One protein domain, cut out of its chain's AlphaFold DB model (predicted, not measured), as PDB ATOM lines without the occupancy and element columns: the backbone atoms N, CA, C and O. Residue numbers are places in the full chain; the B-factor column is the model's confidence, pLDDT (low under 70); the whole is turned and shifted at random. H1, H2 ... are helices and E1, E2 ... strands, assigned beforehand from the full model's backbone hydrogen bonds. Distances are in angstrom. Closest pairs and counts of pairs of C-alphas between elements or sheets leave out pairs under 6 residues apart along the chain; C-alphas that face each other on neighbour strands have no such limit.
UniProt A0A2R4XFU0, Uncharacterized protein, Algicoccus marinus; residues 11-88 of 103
ATOM      1  N   GLY A  11     280.422 345.978 586.396       92.19
ATOM      2  CA  GLY A  11     281.113 347.258 586.416       92.19
ATOM      3  C   GLY A  11     280.372 348.368 585.690       92.19
ATOM      4  O   GLY A  11     279.482 348.107 584.883       92.19
ATOM      5  N   ILE A  12     280.774 349.598 585.995       89.50
ATOM      6  CA  ILE A  12     280.256 350.831 585.399       89.50
ATOM      7  C   ILE A  12     281.403 351.688 584.876       89.50
ATOM      8  O   ILE A  12     282.545 351.568 585.327       89.50
ATOM      9  N   TYR A  13     281.075 352.565 583.932       89.50
ATOM     10  CA  TYR A  13     282.012 353.486 583.304       89.50
ATOM     11  C   TYR A  13     281.444 354.894 583.357       89.50
ATOM     12  O   TYR A  13     280.285 355.106 583.008       89.50
ATOM     13  N   PHE A  14     282.259 355.855 583.772       85.62
ATOM     14  CA  PHE A  14     281.890 357.262 583.724       85.62
ATOM     15  C   PHE A  14     283.120 358.144 583.550       85.62
ATOM     16  O   PHE A  14     284.251 357.756 583.849       85.62
ATOM     17  N   THR A  15     282.886 359.367 583.088       84.88
ATOM     18  CA  THR A  15     283.935 360.376 582.971       84.88
ATOM     19  C   THR A  15     283.940 361.245 584.209       84.88
ATOM     20  O   THR A  15     282.954 361.900 584.542       84.88
ATOM     21  N   MET A  16     285.085 361.296 584.874       84.19
ATOM     22  CA  MET A  16     285.314 362.229 585.957       84.19
ATOM     23  C   MET A  16     285.939 363.514 585.396       84.19
ATOM     24  O   MET A  16     287.007 363.442 584.781       84.19
ATOM     25  N   PRO A  17     285.317 364.689 585.586       82.62
ATOM     26  CA  PRO A  17     285.847 365.955 585.105       82.62
ATOM     27  C   PRO A  17     287.134 366.345 585.836       82.62
ATOM     28  O   PRO A  17     287.490 365.799 586.888       82.62
ATOM     29  N   SER A  18     287.853 367.304 585.255       83.69
ATOM     30  CA  SER A  18     289.055 367.862 585.860       83.69
ATOM     31  C   SER A  18     288.724 368.642 587.132       83.69
ATOM     32  O   SER A  18     287.677 369.267 587.263       83.69
ATOM     33  N   ARG A  19     289.658 368.617 588.082       78.06
ATOM     34  CA  ARG A  19     289.601 369.349 589.354       78.06
ATOM     35  C   ARG A  19     291.010 369.793 589.740       78.06
ATOM     36  O   ARG A  19     291.979 369.369 589.111       78.06
ATOM     37  N   GLN A  20     291.153 370.663 590.743       70.81
ATOM     38  CA  GLN A  20     292.474 371.158 591.159       70.81
ATOM     39  C   GLN A  20     293.450 369.992 591.407       70.81
ATOM     40  O   GLN A  20     293.236 369.157 592.282       70.81
ATOM     41  N   GLY A  21     294.504 369.920 590.588       75.81
ATOM     42  CA  GLY A  21     295.534 368.881 590.665       75.81
ATOM     43  C   GLY A  21     295.187 367.529 590.025       75.81
ATOM     44  O   GLY A  21     296.022 366.630 590.061       75.81
ATOM     45  N   GLN A  22     294.008 367.354 589.416       76.06
ATOM     46  CA  GLN A  22     293.629 366.115 588.722       76.06
ATOM     47  C   GLN A  22     293.016 366.412 587.350       76.06
ATOM     48  O   GLN A  22     292.011 367.114 587.233       76.06
ATOM     49  N   LYS A  23     293.612 365.843 586.298       85.25
ATOM     50  CA  LYS A  23     293.037 365.884 584.949       85.25
ATOM     51  C   LYS A  23     291.734 365.087 584.909       85.25
ATOM     52  O   LYS A  23     291.565 364.139 585.678       85.25
ATOM     53  N   ALA A  24     290.852 365.475 583.990       88.12
ATOM     54  CA  ALA A  24     289.695 364.663 583.657       88.12
ATOM     55  C   ALA A  24     290.166 363.265 583.245       88.12
ATOM     56  O   ALA A  24     291.208 363.134 582.592       88.12
ATOM     57  N   ARG A  25     289.432 362.235 583.656       87.38
ATOM     58  CA  ARG A  25     289.762 360.852 583.321       87.38
ATOM     59  C   ARG A  25     288.520 359.988 583.234       87.38
ATOM     60  O   ARG A  25     287.534 360.240 583.926       87.38
ATOM     61  N   GLU A  26     288.610 358.960 582.409       90.25
ATOM     62  CA  GLU A  26     287.655 357.863 582.418       90.25
ATOM     63  C   GLU A  26     287.897 357.002 583.654       90.25
ATOM     64  O   GLU A  26     289.040 356.735 584.029       90.25
ATOM     65  N   VAL A  27     286.809 356.610 584.303       90.31
ATOM     66  CA  VAL A  27     286.817 355.764 585.487       90.31
ATOM     67  C   VAL A  27     286.019 354.515 585.151       90.31
ATOM     68  O   VAL A  27     284.831 354.590 584.840       90.31
ATOM     69  N   ARG A  28     286.679 353.361 585.236       93.62
ATOM     70  CA  ARG A  28     286.043 352.045 585.207       93.62
ATOM     71  C   ARG A  28     285.949 351.550 586.635       93.62
ATOM     72  O   ARG A  28     286.978 351.426 587.285       93.62
ATOM     73  N   GLN A  29     284.754 351.257 587.129       92.75
ATOM     74  CA  GLN A  29     284.586 350.678 588.459       92.75
ATOM     75  C   GLN A  29     284.048 349.261 588.390       92.75
ATOM     76  O   GLN A  29     283.233 348.938 587.529       92.75
ATOM     77  N   ARG A  30     284.450 348.442 589.358       96.06
ATOM     78  CA  ARG A  30     283.773 347.188 589.692       96.06
ATOM     79  C   ARG A  30     282.864 347.384 590.878       96.06
ATOM     80  O   ARG A  30     283.181 348.164 591.776       96.06
ATOM     81  N   ILE A  31     281.757 346.658 590.860       94.62
ATOM     82  CA  ILE A  31     280.726 346.726 591.884       94.62
ATOM     83  C   ILE A  31     280.643 345.376 592.579       94.62
ATOM     84  O   ILE A  31     280.415 344.352 591.938       94.62
ATOM     85  N   TRP A  32     280.783 345.401 593.896       96.06
ATOM     86  CA  TRP A  32     280.524 344.279 594.785       96.06
ATOM     87  C   TRP A  32     279.328 344.616 595.649       96.06
ATOM     88  O   TRP A  32     279.225 345.739 596.147       96.06
ATOM     89  N   VAL A  33     278.461 343.635 595.871       94.31
ATOM     90  CA  VAL A  33     277.410 343.748 596.873       94.31
ATOM     91  C   VAL A  33     277.376 342.485 597.697       94.31
ATOM     92  O   VAL A  33     277.496 341.381 597.173       94.31
ATOM     93  N   ARG A  34     277.195 342.662 598.999       93.19
ATOM     94  CA  ARG A  34     277.032 341.563 599.929       93.19
ATOM     95  C   ARG A  34     275.888 341.840 600.881       93.19
ATOM     96  O   ARG A  34     275.876 342.875 601.547       93.19
ATOM     97  N   ARG A  35     274.961 340.889 600.973       92.62
ATOM     98  CA  ARG A  35     273.907 340.882 601.987       92.62
ATOM     99  C   ARG A  35     274.434 340.209 603.249       92.62
ATOM    100  O   ARG A  35     275.046 339.144 603.169       92.62
ATOM    101  N   LEU A  36     274.259 340.846 604.399       92.12
ATOM    102  CA  LEU A  36     274.672 340.286 605.682       92.12
ATOM    103  C   LEU A  36     273.819 340.809 606.835       92.12
ATOM    104  O   LEU A  36     273.274 341.909 606.771       92.12
ATOM    105  N   MET A  37     273.744 340.015 607.899       94.38
ATOM    106  CA  MET A  37     273.190 340.443 609.180       94.38
ATOM    107  C   MET A  37     274.252 341.235 609.942       94.38
ATOM    108  O   MET A  37     275.395 340.785 610.063       94.38
ATOM    109  N   ILE A  38     273.888 342.407 610.458       92.44
ATOM    110  CA  ILE A  38     274.706 343.160 611.414       92.44
ATOM    111  C   ILE A  38     273.943 343.343 612.728       92.44
ATOM    112  O   ILE A  38     272.717 343.461 612.702       92.44
ATOM    113  N   PRO A  39     274.639 343.421 613.874       93.56
ATOM    114  CA  PRO A  39     274.001 343.782 615.133       93.56
ATOM    115  C   PRO A  39     273.328 345.156 615.038       93.56
ATOM    116  O   PRO A  39     273.935 346.117 614.563       93.56
ATOM    117  N   ASP A  40     272.102 345.270 615.545       91.94
ATOM    118  CA  ASP A  40     271.343 346.530 615.552       91.94
ATOM    119  C   ASP A  40     271.685 347.448 616.749       91.94
ATOM    120  O   ASP A  40     271.152 348.552 616.882       91.94
ATOM    121  N   GLY A  41     272.565 346.985 617.643       91.12
ATOM    122  CA  GLY A  41     272.958 347.678 618.874       91.12
ATOM    123  C   GLY A  41     271.952 347.566 620.028       91.12
ATOM    124  O   GLY A  41     272.194 348.139 621.090       91.12
ATOM    125  N   LYS A  42     270.847 346.829 619.857       93.06
ATOM    126  CA  LYS A  42     269.777 346.610 620.851       93.06
ATOM    127  C   LYS A  42     269.570 345.134 621.207       93.06
ATOM    128  O   LYS A  42     268.596 344.790 621.870       93.06
ATOM    129  N   GLY A  43     270.503 344.272 620.806       93.00
ATOM    130  CA  GLY A  43     270.431 342.827 621.023       93.00
ATOM    131  C   GLY A  43     269.688 342.073 619.920       93.00
ATOM    132  O   GLY A  43     269.462 340.876 620.071       93.00
ATOM    133  N   GLY A  44     269.323 342.754 618.830       94.06
ATOM    134  CA  GLY A  44     268.814 342.152 617.607       94.06
ATOM    135  C   GLY A  44     269.831 342.210 616.468       94.06
ATOM    136  O   GLY A  44     270.967 342.675 616.613       94.06
ATOM    137  N   GLU A  45     269.390 341.756 615.302       95.25
ATOM    138  CA  GLU A  45     270.139 341.852 614.056       95.25
ATOM    139  C   GLU A  45     269.277 342.521 612.987       95.25
ATOM    140  O   GLU A  45     268.053 342.374 612.965       95.25
ATOM    141  N   ILE A  46     269.927 343.248 612.085       93.88
ATOM    142  CA  ILE A  46     269.306 343.825 610.899       93.88
ATOM    143  C   ILE A  46     270.030 343.323 609.658       93.88
ATOM    144  O   ILE A  46     271.261 343.305 609.599       93.88
ATOM    145  N   GLU A  47     269.254 342.921 608.659       94.50
ATOM    146  CA  GLU A  47     269.799 342.548 607.365       94.50
ATOM    147  C   GLU A  47     270.078 343.795 606.524       94.50
ATOM    148  O   GLU A  47     269.218 344.663 606.341       94.50
ATOM    149  N   VAL A  48     271.297 343.883 606.001       93.56
ATOM    150  CA  VAL A  48     271.774 345.024 605.222       93.56
ATOM    151  C   VAL A  48     272.516 344.562 603.977       93.56
ATOM    152  O   VAL A  48     273.160 343.512 603.955       93.56
ATOM    153  N   SER A  49     272.444 345.376 602.930       93.12
ATOM    154  CA  SER A  49     273.285 345.283 601.743       93.12
ATOM    155  C   SER A  49     274.467 346.230 601.915       93.12
ATOM    156  O   SER A  49     274.294 347.439 602.087       93.12
ATOM    157  N   CYS A  50     275.671 345.680 601.839       92.88
ATOM    158  CA  CYS A  50     276.907 346.435 601.744       92.88
ATOM    159  C   CYS A  50     277.352 346.465 600.285       92.88
ATOM    160  O   CYS A  50     277.635 345.412 599.718       92.88
ATOM    161  N   LEU A  51     277.450 347.652 599.698       92.75
ATOM    162  CA  LEU A  51     277.910 347.865 598.330       92.75
ATOM    163  C   LEU A  51     279.276 348.548 598.342       92.75
ATOM    164  O   LEU A  51     279.501 349.502 599.089       92.75
ATOM    165  N   VAL A  52     280.181 348.079 597.487       93.25
ATOM    166  CA  VAL A  52     281.458 348.735 597.197       93.25
ATOM    167  C   VAL A  52     281.573 348.934 595.691       93.25
ATOM    168  O   VAL A  52     281.483 347.967 594.943       93.25
ATOM    169  N   ALA A  53     281.817 350.169 595.254       92.81
ATOM    170  CA  ALA A  53     282.186 350.490 593.877       92.81
ATOM    171  C   ALA A  53     283.621 351.029 593.870       92.81
ATOM    172  O   ALA A  53     283.889 352.046 594.506       92.81
ATOM    173  N   ARG A  54     284.564 350.354 593.204       93.06
ATOM    174  CA  ARG A  54     285.996 350.722 593.215       93.06
ATOM    175  C   ARG A  54     286.548 350.838 591.801       93.06
ATOM    176  O   ARG A  54     286.345 349.933 591.001       93.06
ATOM    177  N   GLU A  55     287.278 351.924 591.540       93.31
ATOM    178  CA  GLU A  55     288.030 352.179 590.305       93.31
ATOM    179  C   GLU A  55     289.078 351.084 590.080       93.31
ATOM    180  O   GLU A  55     289.951 350.850 590.920       93.31
ATOM    181  N   GLU A  56     288.975 350.417 588.936       92.88
ATOM    182  CA  GLU A  56     290.017 349.559 588.391       92.88
ATOM    183  C   GLU A  56     291.094 350.422 587.736       92.88
ATOM    184  O   GLU A  56     290.795 351.450 587.131       92.88
ATOM    185  N   GLU A  57     292.349 349.982 587.845       89.31
ATOM    186  CA  GLU A  57     293.478 350.568 587.106       89.31
ATOM    187  C   GLU A  57     293.634 352.089 587.287       89.31
ATOM    188  O   GLU A  57     294.016 352.812 586.366       89.31
ATOM    189  N   ALA A  58     293.371 352.585 588.504       88.62
ATOM    190  CA  ALA A  58     293.537 353.999 588.818       88.62
ATOM    191  C   ALA A  58     294.939 354.502 588.399       88.62
ATOM    192  O   ALA A  58     295.940 353.814 588.646       88.62
ATOM    193  N   PRO A  59     295.051 355.710 587.807       87.31
ATOM    194  CA  PRO A  59     296.330 356.222 587.331       87.31
ATOM    195  C   PRO A  59     297.399 356.245 588.424       87.31
ATOM    196  O   PRO A  59     297.128 356.576 589.580       87.31
ATOM    197  N   LYS A  60     298.650 355.956 588.053       86.81
ATOM    198  CA  LYS A  60     299.771 355.944 589.001       86.81
ATOM    199  C   LYS A  60     299.876 357.283 589.742       86.81
ATOM    200  O   LYS A  60     299.985 358.338 589.124       86.81
ATOM    201  N   GLY A  61     299.875 357.224 591.073       85.94
ATOM    202  CA  GLY A  61     299.937 358.405 591.941       85.94
ATOM    203  C   GLY A  61     298.587 359.084 592.200       85.94
ATOM    204  O   GLY A  61     298.530 359.991 593.025       85.94
ATOM    205  N   ALA A  62     297.499 358.641 591.561       85.19
ATOM    206  CA  ALA A  62     296.145 359.066 591.890       85.19
ATOM    207  C   ALA A  62     295.512 358.115 592.914       85.19
ATOM    208  O   ALA A  62     295.710 356.901 592.875       85.19
ATOM    209  N   LYS A  63     294.706 358.668 593.826       86.44
ATOM    210  CA  LYS A  63     293.855 357.858 594.701       86.44
ATOM    211  C   LYS A  63     292.701 357.271 593.866       86.44
ATOM    212  O   LYS A  63     292.030 358.063 593.192       86.44
ATOM    213  N   PRO A  64     292.454 355.947 593.924       89.38
ATOM    214  CA  PRO A  64     291.310 355.333 593.258       89.38
ATOM    215  C   PRO A  64     289.991 355.924 593.757       89.38
ATOM    216  O   PRO A  64     289.840 356.199 594.954       89.38
ATOM    217  N   VAL A  65     289.030 356.095 592.856       88.44
ATOM    218  CA  VAL A  65     287.647 356.398 593.221       88.44
ATOM    219  C   VAL A  65     287.033 355.150 593.842       88.44
ATOM    220  O   VAL A  65     286.875 354.127 593.182       88.44
ATOM    221  N   GLU A  66     286.682 355.234 595.120       89.94
ATOM    222  CA  GLU A  66     286.002 354.160 595.835       89.94
ATOM    223  C   GLU A  66     284.810 354.718 596.606       89.94
ATOM    224  O   GLU A  66     284.945 355.683 597.362       89.94
ATOM    225  N   TRP A  67     283.663 354.072 596.436       88.94
ATOM    226  CA  TRP A  67     282.430 354.360 597.148       88.94
ATOM    227  C   TRP A  67     281.999 353.144 597.949       88.94
ATOM    228  O   TRP A  67     282.149 352.002 597.509       88.94
ATOM    229  N   ARG A  68     281.466 353.403 599.140       91.56
ATOM    230  CA  ARG A  68     280.918 352.384 600.031       91.56
ATOM    231  C   ARG A  68     279.540 352.838 600.471       91.56
ATOM    232  O   ARG A  68     279.402 353.954 600.967       91.56
ATOM    233  N   LEU A  69     278.554 351.972 600.304       90.94
ATOM    234  CA  LEU A  69     277.179 352.217 600.711       90.94
ATOM    235  C   LEU A  69     276.713 351.079 601.615       90.94
ATOM    236  O   LEU A  69     276.962 349.906 601.339       90.94
ATOM    237  N   LEU A  70     276.025 351.443 602.691       91.38
ATOM    238  CA  LEU A  70     275.319 350.522 603.567       91.38
ATOM    239  C   LEU A  70     273.836 350.872 603.505       91.38
ATOM    240  O   LEU A  70     273.472 352.020 603.756       91.38
ATOM    241  N   THR A  71     272.986 349.911 603.162       89.44
ATOM    242  CA  THR A  71     271.543 350.144 603.045       89.44
ATOM    243  C   THR A  71     270.742 348.935 603.500       89.44
ATOM    244  O   THR A  71     271.178 347.797 603.361       89.44
ATOM    245  N   ASN A  72     269.545 349.169 604.028       90.75
ATOM    246  CA  ASN A  72     268.581 348.105 604.293       90.75
ATOM    247  C   ASN A  72     267.870 347.633 603.011       90.75
ATOM    248  O   ASN A  72     267.324 346.530 603.003       90.75
ATOM    249  N   ARG A  73     267.916 348.417 601.922       90.31
ATOM    250  CA  ARG A  73     267.367 348.031 600.612       90.31
ATOM    251  C   ARG A  73     268.078 346.799 600.058       90.31
ATOM    252  O   ARG A  73     269.292 346.642 600.211       90.31
ATOM    253  N   GLU A  74     267.325 345.924 599.412       89.00
ATOM    254  CA  GLU A  74     267.887 344.770 598.716       89.00
ATOM    255  C   GLU A  74     268.595 345.216 597.433       89.00
ATOM    256  O   GLU A  74     268.063 346.012 596.665       89.00
ATOM    257  N   ALA A  75     269.807 344.707 597.219       87.38
ATOM    258  CA  ALA A  75     270.538 344.862 595.969       87.38
ATOM    259  C   ALA A  75     271.332 343.589 595.703       87.38
ATOM    260  O   ALA A  75     272.402 343.373 596.262       87.38
ATOM    261  N   GLN A  76     270.756 342.700 594.902       86.62
ATOM    262  CA  GLN A  76     271.356 341.407 594.558       86.62
ATOM    263  C   GLN A  76     271.805 341.349 593.095       86.62
ATOM    264  O   GLN A  76     272.481 340.409 592.688       86.62
ATOM    265  N   THR A  77     271.440 342.354 592.298       92.25
ATOM    266  CA  THR A  77     271.746 342.433 590.869       92.25
ATOM    267  C   THR A  77     272.592 343.663 590.574       92.25
ATOM    268  O   THR A  77     272.572 344.638 591.323       92.25
ATOM    269  N   LEU A  78     273.323 343.637 589.457       90.62
ATOM    270  CA  LEU A  78     274.068 344.808 588.999       90.62
ATOM    271  C   LEU A  78     273.141 346.012 588.779       90.62
ATOM    272  O   LEU A  78     273.493 347.116 589.166       90.62
ATOM    273  N   GLU A  79     271.956 345.797 588.209       90.19
ATOM    274  CA  GLU A  79     270.965 346.851 587.958       90.19
ATOM    275  C   GLU A  79     270.484 347.506 589.258       90.19
ATOM    276  O   GLU A  79     270.629 348.713 589.413       90.19
ATOM    277  N   SER A  80     270.046 346.718 590.249       90.56
ATOM    278  CA  SER A  80     269.650 347.255 591.564       90.56
ATOM    279  C   SER A  80     270.809 347.945 592.294       90.56
ATOM    280  O   SER A  80     270.617 348.948 592.980       90.56
ATOM    281  N   ALA A  81     272.039 347.452 592.130       90.44
ATOM    282  CA  ALA A  81     273.227 348.105 592.666       90.44
ATOM    283  C   ALA A  81     273.510 349.454 591.978       90.44
ATOM    284  O   ALA A  81     273.871 350.414 592.657       90.44
ATOM    285  N   ILE A  82     273.326 349.539 590.657       87.81
ATOM    286  CA  ILE A  82     273.452 350.781 589.886       87.81
ATOM    287  C   ILE A  82     272.371 351.771 590.304       87.81
ATOM    288  O   ILE A  82     272.709 352.912 590.588       87.81
ATOM    289  N   GLU A  83     271.118 351.336 590.433       87.50
ATOM    290  CA  GLU A  83     270.035 352.183 590.935       87.50
ATOM    291  C   GLU A  83     270.376 352.770 592.304       87.50
ATOM    292  O   GLU A  83     270.129 353.942 592.536       87.50
ATOM    293  N   LEU A  84     270.988 352.008 593.216       86.38
ATOM    294  CA  LEU A  84     271.408 352.542 594.515       86.38
ATOM    295  C   LEU A  84     272.559 353.554 594.427       86.38
ATOM    296  O   LEU A  84     272.626 354.458 595.261       86.38
ATOM    297  N   ILE A  85     273.470 353.387 593.468       82.50
ATOM    298  CA  ILE A  85     274.563 354.337 593.207       82.50
ATOM    299  C   ILE A  85     273.998 355.626 592.591       82.50
ATOM    300  O   ILE A  85     274.403 356.718 592.990       82.50
ATOM    301  N   ASP A  86     273.048 355.495 591.666       77.19
ATOM    302  CA  ASP A  86     272.429 356.587 590.911       77.19
ATOM    303  C   ASP A  86     271.393 357.361 591.748       77.19
ATOM    304  O   ASP A  86     271.410 358.585 591.805       77.19
ATOM    305  N   TRP A  87     270.570 356.662 592.544       66.50
ATOM    306  CA  TRP A  87     269.509 357.215 593.408       66.50
ATOM    307  C   TRP A  87     269.994 358.250 594.439       66.50
ATOM    308  O   TRP A  87     269.189 358.944 595.070       66.50
ATOM    309  N   ASN A  88     271.303 358.427 594.612       55.84
ATOM    310  CA  ASN A  88     271.828 359.533 595.401       55.84
ATOM    311  C   ASN A  88     271.448 360.937 594.839       55.84
ATOM    312  O   ASN A  88     271.616 361.936 595.536       55.84
TER     313      ASN A  88
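What this domain is: This is residues 11 to 88 of the 103 residues of an uncharacterized protein of Algicoccus marinus (UniProt A0A2R4XFU0). A long, twisted sheet of four strands is curled like part of a barrel, and one short helix, H1, packs on one face of it. The sheet's long axis runs from the link between E1 and E2 to the turn between E2 and E3, with E2 bending on the way. The printed part has 78 residues, in the order E1, E2, E3, E4, H1; the sheet has the same strand order and is antiparallel, and the class is mixed, helices and strands. The whole is loose, with a radius of gyration of the C-alphas of 15.3 A, and elongated, spanning 48 by 25 by 20 A.

How they stand to each other: E1, residues 11 to 16, is an edge strand and forms a hairpin with E2, residues 25 to 39; N 14 and O 27 are 3.1 A apart, within hydrogen-bond range. E2 bends by 67 degrees at residue 36. E2 and E3, residues 45 to 55, form the next hairpin, at 166 degrees, with N 34 and O 50 at 2.9 A. E3 and E4, residues 66 to 71, form the third, with N 51 and O 69 at 2.8 A. The four strands make a meander, each the antiparallel neighbour of the one before. E1 and E4 are apart. H1, residues 78 to 88, is on the sheet; its closest C-alphas to E2 are those of Ala 81 and Val 33, 7.4 A. E4 and H1 are near each other. In H1, 6 of 7 O i to N i+4 pairs are within hydrogen-bond range.

Where its parts are: E1 begins at C-alpha 11, (281.113, 347.258, 586.416), and is 15.6 A long. E2 measures 39.4 A, E3 31.5 A and E4 16.6 A. H1, 16.2 A, ends at C-alpha 88, (271.828, 359.533, 595.401).

The domain as a whole: The C-alphas farthest apart are those of Lys 23 and Gly 43, 48.4 A. The printed part has no cut, and no link is long. Residues 87 to 88 are under 70 in pLDDT.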